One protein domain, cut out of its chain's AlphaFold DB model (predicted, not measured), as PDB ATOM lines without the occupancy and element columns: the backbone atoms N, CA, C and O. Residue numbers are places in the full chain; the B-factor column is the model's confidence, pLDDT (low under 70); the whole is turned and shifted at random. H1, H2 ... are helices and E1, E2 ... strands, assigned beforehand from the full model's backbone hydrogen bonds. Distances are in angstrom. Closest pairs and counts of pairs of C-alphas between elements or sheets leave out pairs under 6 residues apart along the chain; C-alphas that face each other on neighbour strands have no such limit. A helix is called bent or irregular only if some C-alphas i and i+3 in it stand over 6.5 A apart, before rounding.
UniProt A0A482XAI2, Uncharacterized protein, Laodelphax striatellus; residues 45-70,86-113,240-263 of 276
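This is residues 45 to 70, 86 to 113 and 240 to 263 of the 276 residues of an uncharacterized protein of Laodelphax striatellus (UniProt A0A482XAI2). A small three-stranded sheet, two long strands E1 and E2 with the short E3 beside one end of E2, makes one end of an elongated model, and the long helix H2 runs away from it toward the other end. The short helix H3 packs on H2, and the short helix H1 leads into E1 near the sheet end of H2. The printed part has 78 residues, with three named helices and three named strands in the order H1 E1 E2 H2 H3 E3; the sheet order is E1 E2 E3, mixed, and the class is mixed, helices and strands. The whole is only just loose, close to compact, with a radius of gyration of the C-alphas of 14.2 A, and it spans 44 by 27 by 16 A.

Begin at the sheet: find C-alpha 62 at (135.643, 153.570, 158.817), where E1 starts, residues 62 to 70, 23.8 A long. E2, residues 86 to 94, is 23.0 A long and bends by 59 degrees at residue 91. E3 is residues 250 to 252, ending at C-alpha 252, (135.706, 159.626, 166.129). H2, residues 95 to 113, runs 28.7 A to C-alpha 113 at (108.333, 144.074, 159.096); it is irregular, with C-alphas 96 and 99 at 7.4 A. H1 is residues 55 to 60, 8.8 A, and H3 is residues 245 to 248, 5.9 A.

Look first at E1 and E2, antiparallel neighbours at 143 degrees, with N 65 and O 90 within hydrogen-bond range at 2.9 A. E3 is parallel to E2 at 66 degrees, with N 252 and O 93 at 2.9 A; E1 and E3 are edge strands. Residues 250 to 251 of E3 also pair, antiparallel, with residues 261 to 262. H2 is on the sheet but only grazes it, with residues 95 to 101; the closest C-alphas of H2 and E3 are those of Asp 95 and Leu 251, 5.4 A. H2 touches H3 with residues 98 to 105 alone, closest at the C-alphas of Leu 102 and Leu 246, 6.9 A. With residues 97 to 101 alone H2 only just touches H1, with 3 pairs of C-alphas within 8 A, the closest those of Leu 58 and Glu 97, 6.8 A. They stand at a shallow tilt of 18 degrees, opposite ways. H1 and H3 are apart. Every O i to N i+4 pair is within hydrogen-bond range in H1, 12 of 15 in H2, and H3 is too short for one.

The C-alphas farthest apart are those of Asn 48 and Arg 86, 45.9 A. Two cuts are present: residues 71 to 85, with 6.9 A from C-alpha 70 to 86, and residues 114 to 239, with 13.7 A from C-alpha 113 to 240. The links H1 to E1, E2 to H2 and H3 to E3 are tight. The mean pLDDT of the printed part is 84.7; residues 45, 70, 242 and 263 are under 70.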
ATOM      1  N   CYS A  45     116.832 145.314 146.423       60.50
ATOM      2  CA  CYS A  45     116.989 143.883 146.665       60.50
ATOM      3  C   CYS A  45     116.024 143.068 145.784       60.50
ATOM      4  O   CYS A  45     115.090 143.618 145.201       60.50
ATOM      5  N   LEU A  46     116.198 141.740 145.748       80.62
ATOM      6  CA  LEU A  46     115.301 140.792 145.058       80.62
ATOM      7  C   LEU A  46     113.814 140.950 145.441       80.62
ATOM      8  O   LEU A  46     112.933 140.539 144.695       80.62
ATOM      9  N   LEU A  47     113.532 141.566 146.592       83.31
ATOM     10  CA  LEU A  47     112.184 141.837 147.097       83.31
ATOM     11  C   LEU A  47     111.580 143.147 146.561       83.31
ATOM     12  O   LEU A  47     110.479 143.514 146.963       83.31
ATOM     13  N   ASN A  48     112.301 143.876 145.702       85.31
ATOM     14  CA  ASN A  48     111.928 145.200 145.200       85.31
ATOM     15  C   ASN A  48     111.625 146.219 146.322       85.31
ATOM     16  O   ASN A  48     110.779 147.104 146.190       85.31
ATOM     17  N   ILE A  49     112.318 146.084 147.456       84.00
ATOM     18  CA  ILE A  49     112.272 147.043 148.559       84.00
ATOM     19  C   ILE A  49     113.479 147.965 148.407       84.00
ATOM     20  O   ILE A  49     114.616 147.505 148.282       84.00
ATOM     21  N   LEU A  50     113.229 149.275 148.402       80.75
ATOM     22  CA  LEU A  50     114.290 150.268 148.320       80.75
ATOM     23  C   LEU A  50     115.087 150.282 149.628       80.75
ATOM     24  O   LEU A  50     114.557 150.631 150.683       80.75
ATOM     25  N   ILE A  51     116.370 149.941 149.542       82.25
ATOM     26  CA  ILE A  51     117.305 150.042 150.658       82.25
ATOM     27  C   ILE A  51     117.947 151.428 150.614       82.25
ATOM     28  O   ILE A  51     118.587 151.797 149.633       82.25
ATOM     29  N   THR A  52     117.762 152.209 151.678       81.88
ATOM     30  CA  THR A  52     118.285 153.584 151.767       81.88
ATOM     31  C   THR A  52     119.718 153.663 152.293       81.88
ATOM     32  O   THR A  52     120.283 154.749 152.335       81.88
ATOM     33  N   PHE A  53     120.297 152.542 152.732       87.56
ATOM     34  CA  PHE A  53     121.621 152.494 153.348       87.56
ATOM     35  C   PHE A  53     122.734 152.302 152.305       87.56
ATOM     36  O   PHE A  53     122.691 151.355 151.520       87.56
ATOM     37  N   ASP A  54     123.748 153.172 152.339       88.75
ATOM     38  CA  ASP A  54     124.942 153.097 151.489       88.75
ATOM     39  C   ASP A  54     126.160 152.620 152.291       88.75
ATOM     40  O   ASP A  54     126.786 153.371 153.045       88.75
ATOM     41  N   TYR A  55     126.510 151.347 152.105       91.12
ATOM     42  CA  TYR A  55     127.643 150.733 152.790       91.12
ATOM     43  C   TYR A  55     129.000 151.227 152.273       91.12
ATOM     44  O   TYR A  55     129.967 151.216 153.031       91.12
ATOM     45  N   ARG A  56     129.103 151.672 151.010       92.00
ATOM     46  CA  ARG A  56     130.384 152.101 150.421       92.00
ATOM     47  C   ARG A  56     130.854 153.383 151.081       92.00
ATOM     48  O   ARG A  56     131.971 153.438 151.586       92.00
ATOM     49  N   ARG A  57     129.945 154.354 151.190       91.06
ATOM     50  CA  ARG A  57     130.183 155.592 151.933       91.06
ATOM     51  C   ARG A  57     130.584 155.315 153.383       91.06
ATOM     52  O   ARG A  57     131.486 155.965 153.902       91.06
ATOM     53  N   LEU A  58     129.924 154.366 154.050       91.75
ATOM     54  CA  LEU A  58     130.249 154.051 155.441       91.75
ATOM     55  C   LEU A  58     131.677 153.499 155.581       91.75
ATOM     56  O   LEU A  58     132.397 153.901 156.495       91.75
ATOM     57  N   LEU A  59     132.094 152.616 154.668       92.75
ATOM     58  CA  LEU A  59     133.438 152.035 154.659       92.75
ATOM     59  C   LEU A  59     134.532 153.081 154.400       92.75
ATOM     60  O   LEU A  59     135.595 152.989 155.003       92.75
ATOM     61  N   GLU A  60     134.269 154.114 153.595       92.75
ATOM     62  CA  GLU A  60     135.208 155.233 153.391       92.75
ATOM     63  C   GLU A  60     135.495 156.030 154.676       92.75
ATOM     64  O   GLU A  60     136.556 156.638 154.817       92.75
ATOM     65  N   PHE A  61     134.556 156.045 155.627       91.56
ATOM     66  CA  PHE A  61     134.682 156.764 156.901       91.56
ATOM     67  C   PHE A  61     134.943 155.844 158.102       91.56
ATOM     68  O   PHE A  61     134.855 156.292 159.252       91.56
ATOM     69  N   CYS A  62     135.294 154.589 157.838       91.81
ATOM     70  CA  CYS A  62     135.643 153.570 158.817       91.81
ATOM     71  C   CYS A  62     137.152 153.600 159.116       91.81
ATOM     72  O   CYS A  62     137.961 153.658 158.191       91.81
ATOM     73  N   LEU A  63     137.545 153.568 160.393       90.88
ATOM     74  CA  LEU A  63     138.947 153.486 160.825       90.88
ATOM     75  C   LEU A  63     139.103 152.553 162.028       90.88
ATOM     76  O   LEU A  63     138.159 152.335 162.781       90.88
ATOM     77  N   LEU A  64     140.318 152.046 162.237       90.56
ATOM     78  CA  LEU A  64     140.687 151.370 163.479       90.56
ATOM     79  C   LEU A  64     141.071 152.415 164.532       90.56
ATOM     80  O   LEU A  64     141.879 153.304 164.254       90.56
ATOM     81  N   VAL A  65     140.473 152.321 165.719       88.88
ATOM     82  CA  VAL A  65     140.676 153.258 166.827       88.88
ATOM     83  C   VAL A  65     140.983 152.488 168.107       88.88
ATOM     84  O   VAL A  65     140.334 151.486 168.405       88.88
ATOM     85  N   ASP A  66     141.973 152.963 168.860       88.00
ATOM     86  CA  ASP A  66     142.321 152.414 170.169       88.00
ATOM     87  C   ASP A  66     141.346 152.919 171.233       88.00
ATOM     88  O   ASP A  66     141.223 154.125 171.449       88.00
ATOM     89  N   VAL A  67     140.672 151.995 171.913       85.38
ATOM     90  CA  VAL A  67     139.765 152.280 173.028       85.38
ATOM     91  C   VAL A  67     140.317 151.646 174.300       85.38
ATOM     92  O   VAL A  67     140.825 150.524 174.280       85.38
ATOM     93  N   GLU A  68     140.240 152.380 175.406       81.81
ATOM     94  CA  GLU A  68     140.571 151.869 176.736       81.81
ATOM     95  C   GLU A  68     139.322 151.202 177.325       81.81
ATOM     96  O   GLU A  68     138.323 151.871 177.586       81.81
ATOM     97  N   GLU A  69     139.359 149.880 177.502       72.75
ATOM     98  CA  GLU A  69     138.337 149.155 178.265       72.75
ATOM     99  C   GLU A  69     138.781 149.057 179.730       72.75
ATOM    100  O   GLU A  69     139.946 148.779 180.036       72.75
ATOM    101  N   VAL A  70     137.832 149.314 180.632       62.94
ATOM    102  CA  VAL A  70     137.974 149.052 182.066       62.94
ATOM    103  C   VAL A  70     137.232 147.751 182.334       62.94
ATOM    104  O   VAL A  70     135.998 147.732 182.320       62.94
ATOM    105  N   ARG A  86     143.154 147.906 179.679       76.94
ATOM    106  CA  ARG A  86     143.502 147.199 178.445       76.94
ATOM    107  C   ARG A  86     143.155 148.065 177.241       76.94
ATOM    108  O   ARG A  86     142.044 148.569 177.113       76.94
ATOM    109  N   ARG A  87     144.123 148.230 176.338       81.06
ATOM    110  CA  ARG A  87     143.889 148.861 175.035       81.06
ATOM    111  C   ARG A  87     143.311 147.828 174.078       81.06
ATOM    112  O   ARG A  87     143.872 146.741 173.930       81.06
ATOM    113  N   LYS A  88     142.208 148.177 173.427       86.81
ATOM    114  CA  LYS A  88     141.521 147.349 172.442       86.81
ATOM    115  C   LYS A  88     141.358 148.134 171.155       86.81
ATOM    116  O   LYS A  88     140.806 149.231 171.152       86.81
ATOM    117  N   LEU A  89     141.818 147.544 170.061       90.12
ATOM    118  CA  LEU A  89     141.628 148.106 168.737       90.12
ATOM    119  C   LEU A  89     140.228 147.734 168.243       90.12
ATOM    120  O   LEU A  89     139.892 146.553 168.143       90.12
ATOM    121  N   VAL A  90     139.403 148.736 167.956       90.88
ATOM    122  CA  VAL A  90     138.024 148.551 167.488       90.88
ATOM    123  C   VAL A  90     137.773 149.334 166.209       90.88
ATOM    124  O   VAL A  90     138.470 150.296 165.893       90.88
ATOM    125  N   ILE A  91     136.748 148.925 165.468       91.44
ATOM    126  CA  ILE A  91     136.264 149.689 164.322       91.44
ATOM    127  C   ILE A  91     135.489 150.908 164.835       91.44
ATOM    128  O   ILE A  91     134.505 150.764 165.562       91.44
ATOM    129  N   GLY A  92     135.931 152.097 164.437       90.44
ATOM    130  CA  GLY A  92     135.275 153.369 164.698       90.44
ATOM    131  C   GLY A  92     134.762 154.020 163.416       90.44
ATOM    132  O   GLY A  92     135.368 153.912 162.347       90.44
ATOM    133  N   PHE A  93     133.654 154.747 163.532       91.88
ATOM    134  CA  PHE A  93     133.064 155.508 162.429       91.88
ATOM    135  C   PHE A  93     133.209 157.007 162.665       91.88
ATOM    136  O   PHE A  93     133.207 157.480 163.798       91.88
ATOM    137  N   LYS A  94     133.309 157.786 161.591       91.19
ATOM    138  CA  LYS A  94     133.337 159.245 161.719       91.19
ATOM    139  C   LYS A  94     132.002 159.762 162.261       91.19
ATOM    140  O   LYS A  94     130.956 159.345 161.769       91.19
ATOM    141  N   ASP A  95     132.021 160.747 163.161       89.44
ATOM    142  CA  ASP A  95     130.813 161.291 163.819       89.44
ATOM    143  C   ASP A  95     129.663 161.635 162.865       89.44
ATOM    144  O   ASP A  95     128.488 161.411 163.163       89.44
ATOM    145  N   LYS A  96     129.992 162.168 161.683       89.38
ATOM    146  CA  LYS A  96     129.000 162.548 160.667       89.38
ATOM    147  C   LYS A  96     128.193 161.361 160.118       89.38
ATOM    148  O   LYS A  96     127.105 161.569 159.598       89.38
ATOM    149  N   GLU A  97     128.714 160.139 160.231       90.06
ATOM    150  CA  GLU A  97     128.076 158.911 159.748       90.06
ATOM    151  C   GLU A  97     127.233 158.214 160.832       90.06
ATOM    152  O   GLU A  97     126.678 157.147 160.584       90.06
ATOM    153  N   LYS A  98     127.060 158.813 162.021       88.00
ATOM    154  CA  LYS A  98     126.227 158.241 163.096       88.00
ATOM    155  C   LYS A  98     124.796 157.910 162.651       88.00
ATOM    156  O   LYS A  98     124.242 156.886 163.044       88.00
ATOM    157  N   TYR A  99     124.201 158.755 161.805       86.94
ATOM    158  CA  TYR A  99     122.860 158.522 161.265       86.94
ATOM    159  C   TYR A  99     122.865 157.422 160.205       86.94
ATOM    160  O   TYR A  99     121.959 156.599 160.201       86.94
ATOM    161  N   SER A 100     123.918 157.345 159.387       89.31
ATOM    162  CA  SER A 100     124.126 156.246 158.440       89.31
ATOM    163  C   SER A 100     124.193 154.898 159.167       89.31
ATOM    164  O   SER A 100     123.580 153.933 158.724       89.31
ATOM    165  N   VAL A 101     124.872 154.836 160.322       89.38
ATOM    166  CA  VAL A 101     124.911 153.635 161.177       89.38
ATOM    167  C   VAL A 101     123.530 153.314 161.751       89.38
ATOM    168  O   VAL A 101     123.103 152.163 161.699       89.38
ATOM    169  N   LEU A 102     122.796 154.309 162.261       86.81
ATOM    170  CA  LEU A 102     121.426 154.107 162.752       86.81
ATOM    171  C   LEU A 102     120.487 153.599 161.648       86.81
ATOM    172  O   LEU A 102     119.645 152.732 161.893       86.81
ATOM    173  N   ASP A 103     120.657 154.099 160.427       88.06
ATOM    174  CA  ASP A 103     119.862 153.704 159.273       88.06
ATOM    175  C   ASP A 103     120.045 152.226 158.905       88.06
ATOM    176  O   ASP A 103     119.087 151.622 158.428       88.06
ATOM    177  N   ILE A 104     121.187 151.594 159.211       89.81
ATOM    178  CA  ILE A 104     121.364 150.131 159.070       89.81
ATOM    179  C   ILE A 104     120.296 149.390 159.875       89.81
ATOM    180  O   ILE A 104     119.601 148.508 159.365       89.81
ATOM    181  N   PHE A 105     120.148 149.766 161.145       88.62
ATOM    182  CA  PHE A 105     119.206 149.133 162.058       88.62
ATOM    183  C   PHE A 105     117.762 149.447 161.672       88.62
ATOM    184  O   PHE A 105     116.908 148.558 161.720       88.62
ATOM    185  N   ARG A 106     117.499 150.677 161.213       86.75
ATOM    186  CA  ARG A 106     116.193 151.084 160.679       86.75
ATOM    187  C   ARG A 106     115.793 150.252 159.464       86.75
ATOM    188  O   ARG A 106     114.695 149.703 159.443       86.75
ATOM    189  N   VAL A 107     116.683 150.127 158.480       88.88
ATOM    190  CA  VAL A 107     116.466 149.322 157.269       88.88
ATOM    191  C   VAL A 107     116.264 147.855 157.634       88.88
ATOM    192  O   VAL A 107     115.337 147.232 157.124       88.88
ATOM    193  N   ARG A 108     117.067 147.301 158.554       89.88
ATOM    194  CA  ARG A 108     116.874 145.930 159.051       89.88
ATOM    195  C   ARG A 108     115.470 145.745 159.626       89.88
ATOM    196  O   ARG A 108     114.780 144.811 159.229       89.88
ATOM    197  N   ALA A 109     115.038 146.615 160.538       88.12
ATOM    198  CA  ALA A 109     113.708 146.522 161.143       88.12
ATOM    199  C   ALA A 109     112.589 146.609 160.087       88.12
ATOM    200  O   ALA A 109     111.635 145.834 160.135       88.12
ATOM    201  N   ASP A 110     112.738 147.489 159.094       87.25
ATOM    202  CA  ASP A 110     111.784 147.643 157.992       87.25
ATOM    203  C   ASP A 110     111.707 146.389 157.100       87.25
ATOM    204  O   ASP A 110     110.614 145.929 156.770       87.25
ATOM    205  N   LEU A 111     112.845 145.760 156.782       90.31
ATOM    206  CA  LEU A 111     112.886 144.485 156.052       90.31
ATOM    207  C   LEU A 111     112.229 143.346 156.844       90.31
ATOM    208  O   LEU A 111     111.496 142.534 156.273       90.31
ATOM    209  N   HIS A 112     112.448 143.302 158.162       90.38
ATOM    210  CA  HIS A 112     111.778 142.346 159.039       90.38
ATOM    211  C   HIS A 112     110.257 142.525 159.008       90.38
ATOM    212  O   HIS A 112     109.546 141.541 158.827       90.38
ATOM    213  N   LEU A 113     109.764 143.761 159.122       86.81
ATOM    214  CA  LEU A 113     108.333 144.074 159.096       86.81
ATOM    215  C   LEU A 113     107.675 143.739 157.755       86.81
ATOM    216  O   LEU A 113     106.585 143.171 157.726       86.81
ATOM    217  N   GLY A 240     118.453 144.629 166.798       80.06
ATOM    218  CA  GLY A 240     119.455 143.601 167.097       80.06
ATOM    219  C   GLY A 240     119.742 143.459 168.590       80.06
ATOM    220  O   GLY A 240     120.172 142.401 169.038       80.06
ATOM    221  N   HIS A 241     119.451 144.495 169.375       75.12
ATOM    222  CA  HIS A 241     119.492 144.483 170.830       75.12
ATOM    223  C   HIS A 241     118.335 145.322 171.393       75.12
ATOM    224  O   HIS A 241     117.769 146.160 170.692       75.12
ATOM    225  N   HIS A 242     118.001 145.124 172.673       69.06
ATOM    226  CA  HIS A 242     116.958 145.888 173.377       69.06
ATOM    227  C   HIS A 242     117.369 147.334 173.708       69.06
ATOM    228  O   HIS A 242     116.571 148.099 174.236       69.06
ATOM    229  N   THR A 243     118.616 147.709 173.423       74.94
ATOM    230  CA  THR A 243     119.169 149.037 173.708       74.94
ATOM    231  C   THR A 243     119.451 149.777 172.413       74.94
ATOM    232  O   THR A 243     119.587 149.158 171.357       74.94
ATOM    233  N   ASN A 244     119.635 151.094 172.513       78.94
ATOM    234  CA  ASN A 244     120.138 151.908 171.412       78.94
ATOM    235  C   ASN A 244     121.398 151.261 170.803       78.94
ATOM    236  O   ASN A 244     122.374 151.074 171.530       78.94
ATOM    237  N   PRO A 245     121.419 150.928 169.503       81.19
ATOM    238  CA  PRO A 245     122.607 150.341 168.894       81.19
ATOM    239  C   PRO A 245     123.806 151.301 168.899       81.19
ATOM    240  O   PRO A 245     124.941 150.853 169.029       81.19
ATOM    241  N   LEU A 246     123.579 152.619 168.831       82.69
ATOM    242  CA  LEU A 246     124.649 153.621 168.811       82.69
ATOM    243  C   LEU A 246     125.395 153.759 170.139       82.69
ATOM    244  O   LEU A 246     126.516 154.259 170.133       82.69
ATOM    245  N   SER A 247     124.825 153.310 171.263       82.56
ATOM    246  CA  SER A 247     125.534 153.369 172.550       82.56
ATOM    247  C   SER A 247     126.733 152.422 172.605       82.56
ATOM    248  O   SER A 247     127.620 152.608 173.428       82.56
ATOM    249  N   LYS A 248     126.770 151.418 171.720       84.00
ATOM    250  CA  LYS A 248     127.865 150.447 171.600       84.00
ATOM    251  C   LYS A 248     128.801 150.754 170.426       84.00
ATOM    252  O   LYS A 248     129.767 150.026 170.218       84.00
ATOM    253  N   VAL A 249     128.516 151.798 169.646       87.31
ATOM    254  CA  VAL A 249     129.300 152.173 168.465       87.31
ATOM    255  C   VAL A 249     130.302 153.253 168.843       87.31
ATOM    256  O   VAL A 249     129.935 154.279 169.415       87.31
ATOM    257  N   VAL A 250     131.562 153.022 168.485       89.44
ATOM    258  CA  VAL A 250     132.643 153.982 168.699       89.44
ATOM    259  C   VAL A 250     132.675 154.977 167.551       89.44
ATOM    260  O   VAL A 250     132.700 154.601 166.375       89.44
ATOM    261  N   LEU A 251     132.680 156.255 167.908       90.19
ATOM    262  CA  LEU A 251     132.755 157.365 166.981       90.19
ATOM    263  C   LEU A 251     134.053 158.150 167.178       90.19
ATOM    264  O   LEU A 251     134.620 158.195 168.275       90.19
ATOM    265  N   TYR A 252     134.546 158.747 166.096       89.69
ATOM    266  CA  TYR A 252     135.706 159.626 166.129       89.69
ATOM    267  C   TYR A 252     135.449 160.935 165.377       89.69
ATOM    268  O   TYR A 252     134.882 160.970 164.274       89.69
ATOM    269  N   ASP A 253     135.981 162.020 165.936       87.12
ATOM    270  CA  ASP A 253     136.035 163.313 165.265       87.12
ATOM    271  C   ASP A 253     137.198 163.326 164.258       87.12
ATOM    272  O   ASP A 253     138.313 162.873 164.529       87.12
ATOM    273  N   GLY A 254     136.963 163.906 163.080       78.75
ATOM    274  CA  GLY A 254     137.986 164.064 162.049       78.75
ATOM    275  C   GLY A 254     139.198 164.875 162.515       78.75
ATOM    276  O   GLY A 254     140.298 164.620 162.023       78.75
ATOM    277  N   LYS A 255     139.005 165.808 163.461       78.44
ATOM    278  CA  LYS A 255     140.085 166.611 164.059       78.44
ATOM    279  C   LYS A 255     140.816 165.871 165.183       78.44
ATOM    280  O   LYS A 255     142.023 166.022 165.323       78.44
ATOM    281  N   HIS A 256     140.112 165.032 165.944       76.00
ATOM    282  CA  HIS A 256     140.632 164.365 167.141       76.00
ATOM    283  C   HIS A 256     140.490 162.842 167.057       76.00
ATOM    284  O   HIS A 256     139.870 162.208 167.906       76.00
ATOM    285  N   ARG A 257     141.127 162.231 166.051       70.69
ATOM    286  CA  ARG A 257     141.012 160.784 165.778       70.69
ATOM    287  C   ARG A 257     141.448 159.874 166.934       70.69
ATOM    288  O   ARG A 257     141.010 158.736 167.005       70.69
ATOM    289  N   ARG A 258     142.311 160.371 167.828       71.81
ATOM    290  CA  ARG A 258     142.829 159.639 169.003       71.81
ATOM    291  C   ARG A 258     141.955 159.773 170.255       71.81
ATOM    292  O   ARG A 258     142.334 159.271 171.304       71.81
ATOM    293  N   LYS A 259     140.825 160.480 170.169       79.56
ATOM    294  CA  LYS A 259     139.848 160.621 171.255       79.56
ATOM    295  C   LYS A 259     138.514 160.007 170.813       79.56
ATOM    296  O   LYS A 259     137.586 160.755 170.494       79.56
ATOM    297  N   PRO A 260     138.430 158.668 170.714       81.06
ATOM    298  CA  PRO A 260     137.157 158.012 170.460       81.06
ATOM    299  C   PRO A 260     136.158 158.351 171.559       81.06
ATOM    300  O   PRO A 260     136.519 158.512 172.725       81.06
ATOM    301  N   HIS A 261     134.893 158.419 171.184       81.69
ATOM    302  CA  HIS A 261     133.799 158.568 172.123       81.69
ATOM    303  C   HIS A 261     132.600 157.748 171.660       81.69
ATOM    304  O   HIS A 261     132.481 157.370 170.495       81.69
ATOM    305  N   TYR A 262     131.699 157.468 172.590       81.62
ATOM    306  CA  TYR A 262     130.410 156.874 172.271       81.62
ATOM    307  C   TYR A 262     129.409 157.984 171.988       81.62
ATOM    308  O   TYR A 262     129.479 159.059 172.591       81.62
ATOM    309  N   SER A 263     128.462 157.736 171.081       68.44
ATOM    310  CA  SER A 263     127.394 158.706 170.852       68.44
ATOM    311  C   SER A 263     126.635 158.925 172.164       68.44
ATOM    312  O   SER A 263     126.146 157.943 172.735       68.44
TER     313      SER A 263